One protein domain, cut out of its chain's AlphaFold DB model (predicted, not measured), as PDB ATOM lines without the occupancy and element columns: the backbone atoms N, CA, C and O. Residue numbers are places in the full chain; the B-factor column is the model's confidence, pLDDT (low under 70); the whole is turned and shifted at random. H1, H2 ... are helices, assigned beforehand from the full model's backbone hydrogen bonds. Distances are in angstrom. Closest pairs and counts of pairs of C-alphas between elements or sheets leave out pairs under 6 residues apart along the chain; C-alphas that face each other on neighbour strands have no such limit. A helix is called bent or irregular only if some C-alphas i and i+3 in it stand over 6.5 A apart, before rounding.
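AT A GLANCE: This is residues 2 to 55 of the 70 residues of an uncharacterized protein of Flavimaricola marinus (UniProt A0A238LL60). The longest helix, H2, is bent; H1 folds back along its first arm, H2a, as a helical hairpin. Past the second arm, H2b, the chain turns a corner into H3, and residues 45 to 55 stick out. The printed part has 54 residues with three named helices, H1, H2, H3, and no named strand: all helix, loose, radius of gyration of the C-alphas 13.0 A, spans 35 by 24 by 16 A.

HOW THE PARTS SIT: H2, residues 21 to 39, was assigned as one helix by its hydrogen bonds but is bent: C-alphas 28 and 31 are 6.7 A apart. Its arms, H2a, residues 21 to 28, and H2b, residues 31 to 39, stand at a steep tilt of 37 degrees, only just past shallow. H1, residues 2 to 17, touches H2a with residues 10 to 14 alone, closest at the C-alphas of Phe 14 and Val 22, 5.8 A; this hairpin runs opposite ways at a shallow tilt of 18 degrees. H3, residues 43 to 53, is close to but not clearly touching H2b, closest at the C-alphas of Ala 37 and Phe 43, 6.1 A, about perpendicular at 79 degrees. In H1, H2a, H2b and H3 every O i to N i+4 pair is within hydrogen-bond range.

IN THESE COORDINATES: H1 begins at C-alpha 2 (-36.713, 32.176, -25.077) and is 22.3 A long, H2a 10.5 A, H2b 12.3 A, and H3 15.2 A, ending at C-alpha 53 (-46.322, 45.239, -11.583).

THE WHOLE: The farthest C-alphas, Ile 20 and Glu 53, are 36.7 A apart. The printed part has no cut, and both links are tight. Residue 55 alone is under pLDDT 70.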
ATOM      1  N   TYR A   2     -35.879  31.621 -23.991       78.38
ATOM      2  CA  TYR A   2     -36.713  32.176 -25.077       78.38
ATOM      3  C   TYR A   2     -37.117  31.201 -26.181       78.38
ATOM      4  O   TYR A   2     -38.293  31.131 -26.522       78.38
ATOM      5  N   ALA A   3     -36.182  30.383 -26.671       84.81
ATOM      6  CA  ALA A   3     -36.502  29.346 -27.649       84.81
ATOM      7  C   ALA A   3     -37.523  28.331 -27.105       84.81
ATOM      8  O   ALA A   3     -38.437  27.943 -27.819       84.81
ATOM      9  N   MET A   4     -37.420  27.952 -25.824       89.19
ATOM     10  CA  MET A   4     -38.368  27.030 -25.190       89.19
ATOM     11  C   MET A   4     -39.770  27.643 -25.106       89.19
ATOM     12  O   MET A   4     -40.738  26.999 -25.495       89.19
ATOM     13  N   VAL A   5     -39.879  28.897 -24.653       88.50
ATOM     14  CA  VAL A   5     -41.163  29.618 -24.562       88.50
ATOM     15  C   VAL A   5     -41.798  29.777 -25.948       88.50
ATOM     16  O   VAL A   5     -42.994  29.546 -26.108       88.50
ATOM     17  N   TRP A   6     -40.991  30.099 -26.963       91.25
ATOM     18  CA  TRP A   6     -41.449  30.227 -28.345       91.25
ATOM     19  C   TRP A   6     -41.949  28.906 -28.931       91.25
ATOM     20  O   TRP A   6     -43.036  28.853 -29.508       91.25
ATOM     21  N   LEU A   7     -41.183  27.826 -28.760       93.19
ATOM     22  CA  LEU A   7     -41.578  26.490 -29.204       93.19
ATOM     23  C   LEU A   7     -42.858  26.041 -28.498       93.19
ATOM     24  O   LEU A   7     -43.780  25.566 -29.150       93.19
ATOM     25  N   PHE A   8     -42.961  26.260 -27.189       94.50
ATOM     26  CA  PHE A   8     -44.153  25.886 -26.435       94.50
ATOM     27  C   PHE A   8     -45.395  26.655 -26.910       94.50
ATOM     28  O   PHE A   8     -46.407  26.042 -27.249       94.50
ATOM     29  N   GLY A   9     -45.306  27.985 -27.014       93.69
ATOM     30  CA  GLY A   9     -46.419  28.825 -27.463       93.69
ATOM     31  C   GLY A   9     -46.855  28.532 -28.902       93.69
ATOM     32  O   GLY A   9     -48.050  28.423 -29.176       93.69
ATOM     33  N   SER A  10     -45.899  28.343 -29.814       94.25
ATOM     34  CA  SER A  10     -46.189  28.026 -31.219       94.25
ATOM     35  C   SER A  10     -46.797  26.631 -31.403       94.25
ATOM     36  O   SER A  10     -47.735  26.484 -32.186       94.25
ATOM     37  N   VAL A  11     -46.338  25.626 -30.649       95.44
ATOM     38  CA  VAL A  11     -46.920  24.275 -30.670       95.44
ATOM     39  C   VAL A  11     -48.339  24.281 -30.107       95.44
ATOM     40  O   VAL A  11     -49.227  23.694 -30.718       95.44
ATOM     41  N   LEU A  12     -48.587  24.978 -28.995       96.69
ATOM     42  CA  LEU A  12     -49.937  25.136 -28.437       96.69
ATOM     43  C   LEU A  12     -50.892  25.795 -29.436       96.69
ATOM     44  O   LEU A  12     -51.994  25.295 -29.662       96.69
ATOM     45  N   LEU A  13     -50.452  26.883 -30.074       95.50
ATOM     46  CA  LEU A  13     -51.229  27.567 -31.105       95.50
ATOM     47  C   LEU A  13     -51.510  26.646 -32.302       95.50
ATOM     48  O   LEU A  13     -52.627  26.623 -32.815       95.50
ATOM     49  N   PHE A  14     -50.522  25.856 -32.724       96.31
ATOM     50  CA  PHE A  14     -50.695  24.871 -33.789       96.31
ATOM     51  C   PHE A  14     -51.694  23.776 -33.409       96.31
ATOM     52  O   PHE A  14     -52.545  23.442 -34.225       96.31
ATOM     53  N   VAL A  15     -51.640  23.246 -32.185       96.81
ATOM     54  CA  VAL A  15     -52.598  22.236 -31.705       96.81
ATOM     55  C   VAL A  15     -54.021  22.793 -31.670       96.81
ATOM     56  O   VAL A  15     -54.963  22.063 -31.969       96.81
ATOM     57  N   TRP A  16     -54.181  24.075 -31.341       97.44
ATOM     58  CA  TRP A  16     -55.488  24.727 -31.318       97.44
ATOM     59  C   TRP A  16     -56.046  24.995 -32.724       97.44
ATOM     60  O   TRP A  16     -57.204  24.687 -32.990       97.44
ATOM     61  N   VAL A  17     -55.232  25.543 -33.630       97.31
ATOM     62  CA  VAL A  17     -55.664  25.937 -34.986       97.31
ATOM     63  C   VAL A  17     -55.646  24.760 -35.973       97.31
ATOM     64  O   VAL A  17     -56.373  24.770 -36.962       97.31
ATOM     65  N   GLN A  18     -54.811  23.749 -35.721       95.25
ATOM     66  CA  GLN A  18     -54.651  22.520 -36.511       95.25
ATOM     67  C   GLN A  18     -54.309  22.752 -37.993       95.25
ATOM     68  O   GLN A  18     -54.626  21.936 -38.855       95.25
ATOM     69  N   HIS A  19     -53.626  23.857 -38.301       96.19
ATOM     70  CA  HIS A  19     -53.274  24.235 -39.668       96.19
ATOM     71  C   HIS A  19     -51.760  24.391 -39.848       96.19
ATOM     72  O   HIS A  19     -51.106  25.133 -39.113       96.19
ATOM     73  N   ILE A  20     -51.194  23.749 -40.878       94.88
ATOM     74  CA  ILE A  20     -49.736  23.685 -41.100       94.88
ATOM     75  C   ILE A  20     -49.087  25.060 -41.306       94.88
ATOM     76  O   ILE A  20     -47.942  25.273 -40.910       94.88
ATOM     77  N   ALA A  21     -49.830  26.028 -41.854       96.44
ATOM     78  CA  ALA A  21     -49.330  27.391 -42.030       96.44
ATOM     79  C   ALA A  21     -48.915  28.054 -40.705       96.44
ATOM     80  O   ALA A  21     -48.027  28.900 -40.722       96.44
ATOM     81  N   VAL A  22     -49.488  27.649 -39.562       95.00
ATOM     82  CA  VAL A  22     -49.091  28.173 -38.244       95.00
ATOM     83  C   VAL A  22     -47.621  27.875 -37.956       95.00
ATOM     84  O   VAL A  22     -46.909  28.753 -37.479       95.00
ATOM     85  N   LEU A  23     -47.133  26.682 -38.313       94.38
ATOM     86  CA  LEU A  23     -45.719  26.335 -38.152       94.38
ATOM     87  C   LEU A  23     -44.827  27.160 -39.087       94.38
ATOM     88  O   LEU A  23     -43.770  27.627 -38.671       94.38
ATOM     89  N   GLY A  24     -45.274  27.389 -40.326       95.94
ATOM     90  CA  GLY A  24     -44.565  28.248 -41.280       95.94
ATOM     91  C   GLY A  24     -44.433  29.687 -40.778       95.94
ATOM     92  O   GLY A  24     -43.340  30.248 -40.779       95.94
ATOM     93  N   VAL A  25     -45.523  30.261 -40.266       96.12
ATOM     94  CA  VAL A  25     -45.526  31.605 -39.668       96.12
ATOM     95  C   VAL A  25     -44.657  31.653 -38.410       96.12
ATOM     96  O   VAL A  25     -43.869  32.581 -38.252       96.12
ATOM     97  N   ALA A  26     -44.735  30.646 -37.537       94.00
ATOM     98  CA  ALA A  26     -43.909  30.580 -36.330       94.00
ATOM     99  C   ALA A  26     -42.405  30.503 -36.649       94.00
ATOM    100  O   ALA A  26     -41.599  31.136 -35.965       94.00
ATOM    101  N   ALA A  27     -42.022  29.773 -37.699       94.12
ATOM    102  CA  ALA A  27     -40.640  29.731 -38.169       94.12
ATOM    103  C   ALA A  27     -40.191  31.089 -38.733       94.12
ATOM    104  O   ALA A  27     -39.094  31.549 -38.419       94.12
ATOM    105  N   LEU A  28     -41.050  31.763 -39.506       95.62
ATOM    106  CA  LEU A  28     -40.765  33.089 -40.067       95.62
ATOM    107  C   LEU A  28     -40.671  34.194 -39.008       95.62
ATOM    108  O   LEU A  28     -39.909  35.142 -39.184       95.62
ATOM    109  N   LEU A  29     -41.426  34.087 -37.915       93.88
ATOM    110  CA  LEU A  29     -41.403  35.060 -36.819       93.88
ATOM    111  C   LEU A  29     -40.256  34.822 -35.826       93.88
ATOM    112  O   LEU A  29     -39.902  35.732 -35.076       93.88
ATOM    113  N   TYR A  30     -39.633  33.641 -35.832       89.69
ATOM    114  CA  TYR A  30     -38.532  33.336 -34.919       89.69
ATOM    115  C   TYR A  30     -37.336  34.307 -35.035       89.69
ATOM    116  O   TYR A  30     -36.867  34.770 -33.997       89.69
ATOM    117  N   PRO A  31     -36.862  34.709 -36.235       90.75
ATOM    118  CA  PRO A  31     -35.827  35.736 -36.373       90.75
ATOM    119  C   PRO A  31     -36.197  37.087 -35.751       90.75
ATOM    120  O   PRO A  31     -35.326  37.771 -35.222       90.75
ATOM    121  N   VAL A  32     -37.478  37.470 -35.785       88.06
ATOM    122  CA  VAL A  32     -37.957  38.720 -35.170       88.06
ATOM    123  C   VAL A  32     -37.832  38.631 -33.652       88.06
ATOM    124  O   VAL A  32     -37.287  39.538 -33.025       88.06
ATOM    125  N   LEU A  33     -38.264  37.508 -33.071       83.94
ATOM    126  CA  LEU A  33     -38.083  37.240 -31.645       83.94
ATOM    127  C   LEU A  33     -36.598  37.209 -31.267       83.94
ATOM    128  O   LEU A  33     -36.206  37.776 -30.250       83.94
ATOM    129  N   TRP A  34     -35.768  36.563 -32.087       84.88
ATOM    130  CA  TRP A  34     -34.329  36.509 -31.867       84.88
ATOM    131  C   TRP A  34     -33.717  37.907 -31.871       84.88
ATOM    132  O   TRP A  34     -32.960  38.228 -30.961       84.88
ATOM    133  N   LYS A  35     -34.094  38.770 -32.823       85.88
ATOM    134  CA  LYS A  35     -33.579  40.139 -32.864       85.88
ATOM    135  C   LYS A  35     -34.039  40.978 -31.670       85.88
ATOM    136  O   LYS A  35     -33.261  41.789 -31.178       85.88
ATOM    137  N   ALA A  36     -35.260  40.764 -31.181       81.62
ATOM    138  CA  ALA A  36     -35.738  41.396 -29.952       81.62
ATOM    139  C   ALA A  36     -34.955  40.918 -28.713       81.62
ATOM    140  O   ALA A  36     -34.588  41.727 -27.870       81.62
ATOM    141  N   ALA A  37     -34.640  39.622 -28.628       80.44
ATOM    142  CA  ALA A  37     -33.838  39.066 -27.537       80.44
ATOM    143  C   ALA A  37     -32.348  39.462 -27.608       80.44
ATOM    144  O   ALA A  37     -31.692  39.554 -26.575       80.44
ATOM    145  N   ASP A  38     -31.814  39.689 -28.810       82.44
ATOM    146  CA  ASP A  38     -30.467  40.231 -29.044       82.44
ATOM    147  C   ASP A  38     -30.359  41.700 -28.597       82.44
ATOM    148  O   ASP A  38     -29.290  42.156 -28.203       82.44
ATOM    149  N   TRP A  39     -31.473  42.438 -28.625       79.00
ATOM    150  CA  TRP A  39     -31.522  43.825 -28.169       79.00
ATOM    151  C   TRP A  39     -31.464  43.940 -26.640       79.00
ATOM    152  O   TRP A  39     -30.766  44.813 -26.129       79.00
ATOM    153  N   ASP A  40     -32.130  43.038 -25.908       76.88
ATOM    154  CA  ASP A  40     -32.019  42.959 -24.450       76.88
ATOM    155  C   ASP A  40     -32.145  41.508 -23.939       76.88
ATOM    156  O   ASP A  40     -33.195  40.871 -24.116       76.88
ATOM    157  N   PRO A  41     -31.131  40.971 -23.230       76.06
ATOM    158  CA  PRO A  41     -31.181  39.622 -22.682       76.06
ATOM    159  C   PRO A  41     -32.265  39.418 -21.612       76.06
ATOM    160  O   PRO A  41     -32.543  38.262 -21.295       76.06
ATOM    161  N   ARG A  42     -32.878  40.477 -21.064       80.12
ATOM    162  CA  ARG A  42     -33.995  40.463 -20.098       80.12
ATOM    163  C   ARG A  42     -35.330  40.898 -20.710       80.12
ATOM    164  O   ARG A  42     -36.287  41.127 -19.975       80.12
ATOM    165  N   PHE A  43     -35.433  40.986 -22.036       78.94
ATOM    166  CA  PHE A  43     -36.629  41.476 -22.732       78.94
ATOM    167  C   PHE A  43     -37.953  40.863 -22.230       78.94
ATOM    168  O   PHE A  43     -38.921  41.575 -21.970       78.94
ATOM    169  N   ILE A  44     -38.006  39.541 -22.039       79.75
ATOM    170  CA  ILE A  44     -39.228  38.880 -21.547       79.75
ATOM    171  C   ILE A  44     -39.476  39.155 -20.063       79.75
ATOM    172  O   ILE A  44     -40.635  39.252 -19.668       79.75
ATOM    173  N   ASP A  45     -38.428  39.305 -19.252       81.69
ATOM    174  CA  ASP A  45     -38.570  39.645 -17.832       81.69
ATOM    175  C   ASP A  45     -39.147  41.052 -17.677       81.69
ATOM    176  O   ASP A  45     -40.018  41.271 -16.838       81.69
ATOM    177  N   VAL A  46     -38.732  41.989 -18.535       80.88
ATOM    178  CA  VAL A  46     -39.323  43.330 -18.606       80.88
ATOM    179  C   VAL A  46     -40.795  43.244 -18.988       80.88
ATOM    180  O   VAL A  46     -41.619  43.859 -18.321       80.88
ATOM    181  N   ILE A  47     -41.153  42.464 -20.014       80.56
ATOM    182  CA  ILE A  47     -42.560  42.283 -20.400       80.56
ATOM    183  C   ILE A  47     -43.366  41.682 -19.246       80.56
ATOM    184  O   ILE A  47     -44.445  42.182 -18.939       80.56
ATOM    185  N   MET A  48     -42.860  40.633 -18.594       83.69
ATOM    186  CA  MET A  48     -43.550  40.010 -17.462       83.69
ATOM    187  C   MET A  48     -43.719  40.986 -16.301       83.69
ATOM    188  O   MET A  48     -44.831  41.130 -15.800       83.69
ATOM    189  N   THR A  49     -42.655  41.697 -15.928       82.00
ATOM    190  CA  THR A  49     -42.687  42.706 -14.862       82.00
ATOM    191  C   THR A  49     -43.662  43.821 -15.217       82.00
ATOM    192  O   THR A  49     -44.503  44.179 -14.403       82.00
ATOM    193  N   ALA A  50     -43.629  44.328 -16.449       80.44
ATOM    194  CA  ALA A  50     -44.542  45.371 -16.893       80.44
ATOM    195  C   ALA A  50     -46.007  44.905 -16.849       80.44
ATOM    196  O   ALA A  50     -46.884  45.657 -16.427       80.44
ATOM    197  N   LEU A  51     -46.286  43.660 -17.242       80.88
ATOM    198  CA  LEU A  51     -47.636  43.092 -17.201       80.88
ATOM    199  C   LEU A  51     -48.125  42.786 -15.775       80.88
ATOM    200  O   LEU A  51     -49.332  42.821 -15.543       80.88
ATOM    201  N   GLN A  52     -47.221  42.468 -14.846       82.56
ATOM    202  CA  GLN A  52     -47.551  42.104 -13.464       82.56
ATOM    203  C   GLN A  52     -47.587  43.313 -12.520       82.56
ATOM    204  O   GLN A  52     -48.568  43.498 -11.805       82.56
ATOM    205  N   GLU A  53     -46.538  44.135 -12.528       76.88
ATOM    206  CA  GLU A  53     -46.322  45.239 -11.583       76.88
ATOM    207  C   GLU A  53     -46.966  46.550 -12.046       76.88
ATOM    208  O   GLU A  53     -47.357  47.384 -11.229       76.88
ATOM    209  N   THR A  54     -47.119  46.747 -13.361       70.94
ATOM    210  CA  THR A  54     -47.709  47.971 -13.925       70.94
ATOM    211  C   THR A  54     -48.943  47.678 -14.780       70.94
ATOM    212  O   THR A  54     -48.883  47.751 -16.011       70.94
ATOM    213  N   PRO A  55     -50.106  47.390 -14.161       68.19
ATOM    214  CA  PRO A  55     -51.362  47.275 -14.888       68.19
ATOM    215  C   PRO A  55     -51.627  48.542 -15.719       68.19
ATOM    216  O   PRO A  55     -51.392  49.655 -15.237       68.19
TER     217      PRO A  55